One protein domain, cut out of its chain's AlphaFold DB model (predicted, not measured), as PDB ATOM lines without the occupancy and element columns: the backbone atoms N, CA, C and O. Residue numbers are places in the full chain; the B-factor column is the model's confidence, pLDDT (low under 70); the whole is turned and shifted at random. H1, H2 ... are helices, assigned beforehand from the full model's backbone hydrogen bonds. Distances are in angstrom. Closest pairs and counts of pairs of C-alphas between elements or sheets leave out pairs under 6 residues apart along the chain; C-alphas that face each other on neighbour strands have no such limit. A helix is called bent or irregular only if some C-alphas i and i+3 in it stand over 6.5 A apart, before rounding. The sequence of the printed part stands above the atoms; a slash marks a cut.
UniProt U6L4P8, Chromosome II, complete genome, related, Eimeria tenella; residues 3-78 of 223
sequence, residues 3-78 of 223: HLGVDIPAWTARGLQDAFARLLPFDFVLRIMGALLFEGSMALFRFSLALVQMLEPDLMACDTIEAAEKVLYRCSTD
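This is residues 3 to 78 of the 223 residues of the protein "Chromosome II, complete genome, related" of Eimeria tenella (UniProt U6L4P8). One long, kinked helix, H3, is the hub: H2 and H4 fold back on its two ends, and H1 packs on H3 residues 44 to 48. The 76 printed residues include four named helices, H1 to H4 in chain order, and no named strand: all helix. The whole is compact, with a radius of gyration of the C-alphas of 12.6 A, yet elongated, spanning 39 by 22 by 18 A.

H3, residues 41 to 60, runs 28.0 A from (4.489, 105.222, -82.247) to (-9.974, 127.696, -90.721). It is irregular, C-alphas 54 and 57 being 7.3 A apart, with a kink of 41 degrees near residue 54. H2, residues 26 to 39, measures 19.5 A; H1 is residues 8 to 16, H4 65 to 73.

H3 touches three helices, each running the opposite way at a steep tilt: H2 at 46 degrees (closest C-alphas Leu 36 and Ala 43, 5.4 A), H1 at 42 degrees (Leu 16 and Leu 44, 6.3 A) and H4 at 46 degrees (Leu 59 and Ala 68, 5.5 A). The packing is mostly crossed. H1 and H4 are near each other; H2 is apart from H1 and H4. Every O i to N i+4 pair is within hydrogen-bond range in H1, H2 and H4, and 13 of 16 in H3.

The printed part has no cut and no long link. Residues 3 to 5 and 38 to 40 have pLDDT under 70.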
ATOM      1  N   HIS A   3      -0.501 132.868 -89.385       56.38
ATOM      2  CA  HIS A   3      -0.895 134.278 -89.280       56.38
ATOM      3  C   HIS A   3      -1.662 134.626 -87.998       56.38
ATOM      4  O   HIS A   3      -1.638 135.783 -87.603       56.38
ATOM      5  N   LEU A   4      -2.314 133.647 -87.357       63.38
ATOM      6  CA  LEU A   4      -2.950 133.851 -86.058       63.38
ATOM      7  C   LEU A   4      -1.971 133.606 -84.904       63.38
ATOM      8  O   LEU A   4      -2.182 134.152 -83.846       63.38
ATOM      9  N   GLY A   5      -0.891 132.836 -85.080       69.69
ATOM     10  CA  GLY A   5       0.047 132.518 -83.989       69.69
ATOM     11  C   GLY A   5      -0.324 131.275 -83.170       69.69
ATOM     12  O   GLY A   5       0.301 131.004 -82.150       69.69
ATOM     13  N   VAL A   6      -1.304 130.488 -83.625       76.69
ATOM     14  CA  VAL A   6      -1.684 129.212 -82.998       76.69
ATOM     15  C   VAL A   6      -0.653 128.136 -83.346       76.69
ATOM     16  O   VAL A   6      -0.475 127.784 -84.518       76.69
ATOM     17  N   ASP A   7       0.010 127.589 -82.327       83.44
ATOM     18  CA  ASP A   7       1.023 126.541 -82.474       83.44
ATOM     19  C   ASP A   7       0.393 125.140 -82.413       83.44
ATOM     20  O   ASP A   7       0.373 124.462 -81.379       83.44
ATOM     21  N   ILE A   8      -0.156 124.713 -83.554       83.25
ATOM     22  CA  ILE A   8      -0.710 123.363 -83.732       83.25
ATOM     23  C   ILE A   8       0.359 122.292 -83.471       83.25
ATOM     24  O   ILE A   8       0.060 121.373 -82.714       83.25
ATOM     25  N   PRO A   9       1.601 122.391 -83.998       84.94
ATOM     26  CA  PRO A   9       2.662 121.449 -83.644       84.94
ATOM     27  C   PRO A   9       2.875 121.291 -82.133       84.94
ATOM     28  O   PRO A   9       2.963 120.161 -81.653       84.94
ATOM     29  N   ALA A  10       2.907 122.385 -81.364       86.44
ATOM     30  CA  ALA A  10       3.055 122.314 -79.910       86.44
ATOM     31  C   ALA A  10       1.813 121.749 -79.205       86.44
ATOM     32  O   ALA A  10       1.936 121.060 -78.189       86.44
ATOM     33  N   TRP A  11       0.607 122.029 -79.702       88.06
ATOM     34  CA  TRP A  11      -0.612 121.383 -79.207       88.06
ATOM     35  C   TRP A  11      -0.579 119.869 -79.457       88.06
ATOM     36  O   TRP A  11      -0.747 119.086 -78.521       88.06
ATOM     37  N   THR A  12      -0.256 119.451 -80.681       86.38
ATOM     38  CA  THR A  12      -0.133 118.042 -81.059       86.38
ATOM     39  C   THR A  12       0.943 117.337 -80.239       86.38
ATOM     40  O   THR A  12       0.686 116.268 -79.698       86.38
ATOM     41  N   ALA A  13       2.121 117.943 -80.063       87.12
ATOM     42  CA  ALA A  13       3.194 117.373 -79.247       87.12
ATOM     43  C   ALA A  13       2.760 117.137 -77.791       87.12
ATOM     44  O   ALA A  13       3.075 116.094 -77.220       87.12
ATOM     45  N   ARG A  14       1.996 118.068 -77.200       87.62
ATOM     46  CA  ARG A  14       1.452 117.919 -75.840       87.62
ATOM     47  C   ARG A  14       0.429 116.791 -75.732       87.62
ATOM     48  O   ARG A  14       0.452 116.088 -74.729       87.62
ATOM     49  N   GLY A  15      -0.426 116.616 -76.741       86.62
ATOM     50  CA  GLY A  15      -1.376 115.500 -76.798       86.62
ATOM     51  C   GLY A  15      -0.701 114.150 -77.060       86.62
ATOM     52  O   GLY A  15      -1.094 113.135 -76.503       86.62
ATOM     53  N   LEU A  16       0.370 114.111 -77.854       87.25
ATOM     54  CA  LEU A  16       1.112 112.873 -78.112       87.25
ATOM     55  C   LEU A  16       1.788 112.313 -76.848       87.25
ATOM     56  O   LEU A  16       1.881 111.098 -76.706       87.25
ATOM     57  N   GLN A  17       2.233 113.177 -75.927       88.88
ATOM     58  CA  GLN A  17       2.909 112.772 -74.684       88.88
ATOM     59  C   GLN A  17       2.046 111.901 -73.764       88.88
ATOM     60  O   GLN A  17       2.584 111.083 -73.024       88.88
ATOM     61  N   ASP A  18       0.728 112.083 -73.791       88.50
ATOM     62  CA  ASP A  18      -0.228 111.373 -72.941       88.50
ATOM     63  C   ASP A  18      -1.309 110.650 -73.751       88.50
ATOM     64  O   ASP A  18      -2.366 110.338 -73.210       88.50
ATOM     65  N   ALA A  19      -1.072 110.407 -75.045       86.38
ATOM     66  CA  ALA A  19      -2.053 109.815 -75.958       86.38
ATOM     67  C   ALA A  19      -3.424 110.523 -75.915       86.38
ATOM     68  O   ALA A  19      -4.476 109.894 -76.027       86.38
ATOM     69  N   PHE A  20      -3.397 111.848 -75.753       88.44
ATOM     70  CA  PHE A  20      -4.550 112.732 -75.638       88.44
ATOM     71  C   PHE A  20      -5.441 112.438 -74.421       88.44
ATOM     72  O   PHE A  20      -6.601 112.851 -74.404       88.44
ATOM     73  N   ALA A  21      -4.912 111.792 -73.374       88.81
ATOM     74  CA  ALA A  21      -5.659 111.442 -72.166       88.81
ATOM     75  C   ALA A  21      -6.285 112.636 -71.438       88.81
ATOM     76  O   ALA A  21      -7.346 112.504 -70.832       88.81
ATOM     77  N   ARG A  22      -5.658 113.816 -71.510       87.25
ATOM     78  CA  ARG A  22      -6.215 115.057 -70.946       87.25
ATOM     79  C   ARG A  22      -7.340 115.673 -71.772       87.25
ATOM     80  O   ARG A  22      -8.058 116.526 -71.260       87.25
ATOM     81  N   LEU A  23      -7.445 115.309 -73.046       86.62
ATOM     82  CA  LEU A  23      -8.360 115.942 -73.989       86.62
ATOM     83  C   LEU A  23      -9.553 115.047 -74.287       86.62
ATOM     84  O   LEU A  23     -10.674 115.542 -74.282       86.62
ATOM     85  N   LEU A  24      -9.322 113.758 -74.533       87.50
ATOM     86  CA  LEU A  24     -10.325 112.822 -75.029       87.50
ATOM     87  C   LEU A  24     -10.979 111.993 -73.913       87.50
ATOM     88  O   LEU A  24     -10.364 111.752 -72.874       87.50
ATOM     89  N   PRO A  25     -12.209 111.494 -74.135       86.12
ATOM     90  CA  PRO A  25     -12.843 110.554 -73.218       86.12
ATOM     91  C   PRO A  25     -12.055 109.241 -73.111       86.12
ATOM     92  O   PRO A  25     -11.408 108.813 -74.067       86.12
ATOM     93  N   PHE A  26     -12.170 108.565 -71.965       83.38
ATOM     94  CA  PHE A  26     -11.388 107.369 -71.627       83.38
ATOM     95  C   PHE A  26     -11.423 106.262 -72.695       83.38
ATOM     96  O   PHE A  26     -10.382 105.689 -73.003       83.38
ATOM     97  N   ASP A  27     -12.576 106.009 -73.317       77.50
ATOM     98  CA  ASP A  27     -12.707 104.968 -74.347       77.50
ATOM     99  C   ASP A  27     -11.830 105.243 -75.580       77.50
ATOM    100  O   ASP A  27     -11.247 104.326 -76.164       77.50
ATOM    101  N   PHE A  28     -11.666 106.516 -75.953       81.00
ATOM    102  CA  PHE A  28     -10.767 106.920 -77.033       81.00
ATOM    103  C   PHE A  28      -9.308 106.747 -76.622       81.00
ATOM    104  O   PHE A  28      -8.503 106.261 -77.410       81.00
ATOM    105  N   VAL A  29      -8.975 107.094 -75.380       85.94
ATOM    106  CA  VAL A  29      -7.620 106.941 -74.835       85.94
ATOM    107  C   VAL A  29      -7.219 105.473 -74.816       85.94
ATOM    108  O   VAL A  29      -6.146 105.132 -75.304       85.94
ATOM    109  N   LEU A  30      -8.094 104.583 -74.334       82.06
ATOM    110  CA  LEU A  30      -7.865 103.139 -74.379       82.06
ATOM    111  C   LEU A  30      -7.642 102.646 -75.806       82.06
ATOM    112  O   LEU A  30      -6.778 101.802 -76.036       82.06
ATOM    113  N   ARG A  31      -8.382 103.187 -76.777       77.81
ATOM    114  CA  ARG A  31      -8.229 102.804 -78.179       77.81
ATOM    115  C   ARG A  31      -6.900 103.272 -78.766       77.81
ATOM    116  O   ARG A  31      -6.215 102.473 -79.402       77.81
ATOM    117  N   ILE A  32      -6.522 104.526 -78.524       81.12
ATOM    118  CA  ILE A  32      -5.247 105.101 -78.971       81.12
ATOM    119  C   ILE A  32      -4.081 104.356 -78.319       81.12
ATOM    120  O   ILE A  32      -3.133 103.985 -79.002       81.12
ATOM    121  N   MET A  33      -4.161 104.090 -77.016       83.81
ATOM    122  CA  MET A  33      -3.143 103.343 -76.278       83.81
ATOM    123  C   MET A  33      -3.062 101.889 -76.740       83.81
ATOM    124  O   MET A  33      -1.961 101.370 -76.905       83.81
ATOM    125  N   GLY A  34      -4.200 101.248 -77.017       76.81
ATOM    126  CA  GLY A  34      -4.244  99.919 -77.620       76.81
ATOM    127  C   GLY A  34      -3.532  99.893 -78.971       76.81
ATOM    128  O   GLY A  34      -2.672  99.048 -79.186       76.81
ATOM    129  N   ALA A  35      -3.814 100.864 -79.843       73.81
ATOM    130  CA  ALA A  35      -3.141 101.001 -81.131       73.81
ATOM    131  C   ALA A  35      -1.653 101.371 -80.997       73.81
ATOM    132  O   ALA A  35      -0.845 100.883 -81.772       73.81
ATOM    133  N   LEU A  36      -1.250 102.174 -80.009       79.75
ATOM    134  CA  LEU A  36       0.158 102.486 -79.732       79.75
ATOM    135  C   LEU A  36       0.939 101.251 -79.280       79.75
ATOM    136  O   LEU A  36       2.027 100.993 -79.789       79.75
ATOM    137  N   LEU A  37       0.405 100.500 -78.313       76.56
ATOM    138  CA  LEU A  37       1.030  99.269 -77.822       76.56
ATOM    139  C   LEU A  37       1.163  98.229 -78.935       76.56
ATOM    140  O   LEU A  37       2.051  97.381 -78.882       76.56
ATOM    141  N   PHE A  38       0.278  98.310 -79.925       61.56
ATOM    142  CA  PHE A  38       0.144  97.320 -80.966       61.56
ATOM    143  C   PHE A  38       0.879  97.689 -82.282       61.56
ATOM    144  O   PHE A  38       1.738  96.939 -82.739       61.56
ATOM    145  N   GLU A  39       0.610  98.856 -82.874       63.88
ATOM    146  CA  GLU A  39       1.229  99.359 -84.117       63.88
ATOM    147  C   GLU A  39       2.528 100.156 -83.878       63.88
ATOM    148  O   GLU A  39       3.272 100.452 -84.819       63.88
ATOM    149  N   GLY A  40       2.802 100.550 -82.630       66.81
ATOM    150  CA  GLY A  40       3.911 101.429 -82.271       66.81
ATOM    151  C   GLY A  40       3.589 102.922 -82.413       66.81
ATOM    152  O   GLY A  40       2.445 103.349 -82.573       66.81
ATOM    153  N   SER A  41       4.628 103.758 -82.346       77.00
ATOM    154  CA  SER A  41       4.489 105.222 -82.247       77.00
ATOM    155  C   SER A  41       3.779 105.880 -83.437       77.00
ATOM    156  O   SER A  41       3.212 106.960 -83.283       77.00
ATOM    157  N   MET A  42       3.749 105.231 -84.608       71.94
ATOM    158  CA  MET A  42       3.074 105.764 -85.795       71.94
ATOM    159  C   MET A  42       1.555 105.886 -85.615       71.94
ATOM    160  O   MET A  42       0.950 106.791 -86.194       71.94
ATOM    161  N   ALA A  43       0.947 105.042 -84.774       74.00
ATOM    162  CA  ALA A  43      -0.474 105.137 -84.446       74.00
ATOM    163  C   ALA A  43      -0.809 106.501 -83.839       74.00
ATOM    164  O   ALA A  43      -1.748 107.160 -84.279       74.00
ATOM    165  N   LEU A  44       0.007 106.975 -82.894       80.62
ATOM    166  CA  LEU A  44      -0.207 108.267 -82.247       80.62
ATOM    167  C   LEU A  44      -0.229 109.417 -83.262       80.62
ATOM    168  O   LEU A  44      -1.104 110.281 -83.195       80.62
ATOM    169  N   PHE A  45       0.679 109.400 -84.243       81.12
ATOM    170  CA  PHE A  45       0.704 110.409 -85.303       81.12
ATOM    171  C   PHE A  45      -0.552 110.355 -86.180       81.12
ATOM    172  O   PHE A  45      -1.098 111.406 -86.510       81.12
ATOM    173  N   ARG A  46      -1.061 109.162 -86.503       75.25
ATOM    174  CA  ARG A  46      -2.298 108.994 -87.286       75.25
ATOM    175  C   ARG A  46      -3.520 109.532 -86.553       75.25
ATOM    176  O   ARG A  46      -4.246 110.343 -87.120       75.25
ATOM    177  N   PHE A  47      -3.701 109.165 -85.283       80.31
ATOM    178  CA  PHE A  47      -4.784 109.716 -84.461       80.31
ATOM    179  C   PHE A  47      -4.667 111.234 -84.334       80.31
ATOM    180  O   PHE A  47      -5.664 111.939 -84.470       80.31
ATOM    181  N   SER A  48      -3.452 111.755 -84.148       84.25
ATOM    182  CA  SER A  48      -3.241 113.200 -84.083       84.25
ATOM    183  C   SER A  48      -3.609 113.911 -85.388       84.25
ATOM    184  O   SER A  48      -4.253 114.955 -85.350       84.25
ATOM    185  N   LEU A  49      -3.260 113.328 -86.540       81.75
ATOM    186  CA  LEU A  49      -3.584 113.881 -87.848       81.75
ATOM    187  C   LEU A  49      -5.092 113.842 -88.099       81.75
ATOM    188  O   LEU A  49      -5.649 114.848 -88.523       81.75
ATOM    189  N   ALA A  50      -5.750 112.728 -87.777       81.38
ATOM    190  CA  ALA A  50      -7.196 112.578 -87.911       81.38
ATOM    191  C   ALA A  50      -7.960 113.600 -87.052       81.38
ATOM    192  O   ALA A  50      -8.918 114.210 -87.524       81.38
ATOM    193  N   LEU A  51      -7.510 113.848 -85.816       84.12
ATOM    194  CA  LEU A  51      -8.079 114.890 -84.954       84.12
ATOM    195  C   LEU A  51      -7.893 116.287 -85.558       84.12
ATOM    196  O   LEU A  51      -8.831 117.077 -85.566       84.12
ATOM    197  N   VAL A  52      -6.708 116.595 -86.095       85.12
ATOM    198  CA  VAL A  52      -6.451 117.894 -86.738       85.12
ATOM    199  C   VAL A  52      -7.295 118.065 -88.002       85.12
ATOM    200  O   VAL A  52      -7.881 119.125 -88.183       85.12
ATOM    201  N   GLN A  53      -7.412 117.031 -88.838       83.44
ATOM    202  CA  GLN A  53      -8.253 117.041 -90.040       83.44
ATOM    203  C   GLN A  53      -9.737 117.215 -89.703       83.44
ATOM    204  O   GLN A  53     -10.445 117.950 -90.382       83.44
ATOM    205  N   MET A  54     -10.212 116.580 -88.627       84.75
ATOM    206  CA  MET A  54     -11.583 116.759 -88.145       84.75
ATOM    207  C   MET A  54     -11.856 118.217 -87.749       84.75
ATOM    208  O   MET A  54     -12.921 118.745 -88.064       84.75
ATOM    209  N   LEU A  55     -10.901 118.862 -87.075       87.00
ATOM    210  CA  LEU A  55     -11.025 120.238 -86.582       87.00
ATOM    211  C   LEU A  55     -10.667 121.298 -87.635       87.00
ATOM    212  O   LEU A  55     -10.957 122.476 -87.433       87.00
ATOM    213  N   GLU A  56     -10.047 120.906 -88.750       86.56
ATOM    214  CA  GLU A  56      -9.565 121.808 -89.798       86.56
ATOM    215  C   GLU A  56     -10.629 122.812 -90.277       86.56
ATOM    216  O   GLU A  56     -10.308 124.002 -90.316       86.56
ATOM    217  N   PRO A  57     -11.889 122.421 -90.566       86.38
ATOM    218  CA  PRO A  57     -12.899 123.367 -91.038       86.38
ATOM    219  C   PRO A  57     -13.183 124.490 -90.033       86.38
ATOM    220  O   PRO A  57     -13.291 125.653 -90.417       86.38
ATOM    221  N   ASP A  58     -13.251 124.155 -88.743       88.06
ATOM    222  CA  ASP A  58     -13.579 125.118 -87.688       88.06
ATOM    223  C   ASP A  58     -12.375 125.995 -87.354       88.06
ATOM    224  O   ASP A  58     -12.509 127.197 -87.126       88.06
ATOM    225  N   LEU A  59     -11.176 125.411 -87.380       86.50
ATOM    226  CA  LEU A  59      -9.935 126.152 -87.191       86.50
ATOM    227  C   LEU A  59      -9.685 127.150 -88.329       86.50
ATOM    228  O   LEU A  59      -9.167 128.238 -88.089       86.50
ATOM    229  N   MET A  60     -10.070 126.804 -89.560       85.81
ATOM    230  CA  MET A  60      -9.974 127.696 -90.721       85.81
ATOM    231  C   MET A  60     -11.021 128.817 -90.703       85.81
ATOM    232  O   MET A  60     -10.809 129.844 -91.346       85.81
ATOM    233  N   ALA A  61     -12.112 128.651 -89.952       87.62
ATOM    234  CA  ALA A  61     -13.130 129.680 -89.743       87.62
ATOM    235  C   ALA A  61     -12.783 130.671 -88.612       87.62
ATOM    236  O   ALA A  61     -13.463 131.686 -88.465       87.62
ATOM    237  N   CYS A  62     -11.749 130.396 -87.810       87.56
ATOM    238  CA  CYS A  62     -11.349 131.250 -86.692       87.56
ATOM    239  C   CYS A  62     -10.562 132.488 -87.152       87.56
ATOM    240  O   CYS A  62      -9.642 132.402 -87.965       87.56
ATOM    241  N   ASP A  63     -10.878 133.634 -86.552       85.88
ATOM    242  CA  ASP A  63     -10.250 134.940 -86.787       85.88
ATOM    243  C   ASP A  63      -9.324 135.396 -85.641       85.88
ATOM    244  O   ASP A  63      -8.514 136.305 -85.819       85.88
ATOM    245  N   THR A  64      -9.394 134.724 -84.488       87.38
ATOM    246  CA  THR A  64      -8.638 135.019 -83.262       87.38
ATOM    247  C   THR A  64      -7.951 133.769 -82.697       87.38
ATOM    248  O   THR A  64      -8.370 132.634 -82.951       87.38
ATOM    249  N   ILE A  65      -6.876 133.971 -81.924       85.50
ATOM    250  CA  ILE A  65      -6.128 132.881 -81.272       85.50
ATOM    251  C   ILE A  65      -7.027 132.158 -80.276       85.50
ATOM    252  O   ILE A  65      -7.079 130.934 -80.253       85.50
ATOM    253  N   GLU A  66      -7.780 132.921 -79.493       86.12
ATOM    254  CA  GLU A  66      -8.644 132.429 -78.428       86.12
ATOM    255  C   GLU A  66      -9.765 131.546 -78.987       86.12
ATOM    256  O   GLU A  66     -10.110 130.519 -78.394       86.12
ATOM    257  N   ALA A  67     -10.323 131.911 -80.148       86.25
ATOM    258  CA  ALA A  67     -11.314 131.091 -80.838       86.25
ATOM    259  C   ALA A  67     -10.712 129.754 -81.291       86.25
ATOM    260  O   ALA A  67     -11.298 128.700 -81.035       86.25
ATOM    261  N   ALA A  68      -9.518 129.782 -81.883       86.00
ATOM    262  CA  ALA A  68      -8.836 128.577 -82.341       86.00
ATOM    263  C   ALA A  68      -8.414 127.659 -81.179       86.00
ATOM    264  O   ALA A  68      -8.635 126.449 -81.238       86.00
ATOM    265  N   GLU A  69      -7.877 128.207 -80.085       86.19
ATOM    266  CA  GLU A  69      -7.558 127.427 -78.884       86.19
ATOM    267  C   GLU A  69      -8.810 126.776 -78.293       86.19
ATOM    268  O   GLU A  69      -8.792 125.602 -77.923       86.19
ATOM    269  N   LYS A  70      -9.933 127.499 -78.257       87.75
ATOM    270  CA  LYS A  70     -11.210 126.965 -77.775       87.75
ATOM    271  C   LYS A  70     -11.713 125.796 -78.623       87.75
ATOM    272  O   LYS A  70     -12.264 124.856 -78.051       87.75
ATOM    273  N   VAL A  71     -11.521 125.833 -79.942       88.25
ATOM    274  CA  VAL A  71     -11.826 124.701 -80.837       88.25
ATOM    275  C   VAL A  71     -10.956 123.492 -80.479       88.25
ATOM    276  O   VAL A  71     -11.487 122.403 -80.266       88.25
ATOM    277  N   LEU A  72      -9.644 123.688 -80.309       87.12
ATOM    278  CA  LEU A  72      -8.712 122.615 -79.940       87.12
ATOM    279  C   LEU A  72      -9.041 121.978 -78.580       87.12
ATOM    280  O   LEU A  72      -9.005 120.758 -78.450       87.12
ATOM    281  N   TYR A  73      -9.390 122.776 -77.567       85.62
ATOM    282  CA  TYR A  73      -9.751 122.262 -76.239       85.62
ATOM    283  C   TYR A  73     -11.113 121.561 -76.201       85.62
ATOM    284  O   TYR A  73     -11.336 120.708 -75.344       85.62
ATOM    285  N   ARG A  74     -12.037 121.907 -77.105       85.19
ATOM    286  CA  ARG A  74     -13.384 121.316 -77.164       85.19
ATOM    287  C   ARG A  74     -13.479 120.085 -78.060       85.19
ATOM    288  O   ARG A  74     -14.580 119.566 -78.242       85.19
ATOM    289  N   CYS A  75     -12.350 119.581 -78.559       84.50
ATOM    290  CA  CYS A  75     -12.311 118.463 -79.497       84.50
ATOM    291  C   CYS A  75     -13.035 117.204 -78.989       84.50
ATOM    292  O   CYS A  75     -13.609 116.475 -79.789       84.50
ATOM    293  N   SER A  76     -13.067 116.956 -77.675       82.06
ATOM    294  CA  SER A  76     -13.761 115.801 -77.084       82.06
ATOM    295  C   SER A  76     -15.276 115.890 -77.067       82.06
ATOM    296  O   SER A  76     -15.944 114.871 -76.925       82.06
ATOM    297  N   THR A  77     -15.813 117.096 -77.203       83.56
ATOM    298  CA  THR A  77     -17.257 117.346 -77.254       83.56
ATOM    299  C   THR A  77     -17.768 117.513 -78.681       83.56
ATOM    300  O   THR A  77     -18.946 117.806 -78.878       83.56
ATOM    301  N   ASP A  78     -16.892 117.352 -79.675       83.62
ATOM    302  CA  ASP A  78     -17.257 117.492 -81.076       83.62
ATOM    303  C   ASP A  78     -18.187 116.341 -81.499       83.62
ATOM    304  O   ASP A  78     -17.824 115.175 -81.344       83.62
TER     305      ASP A  78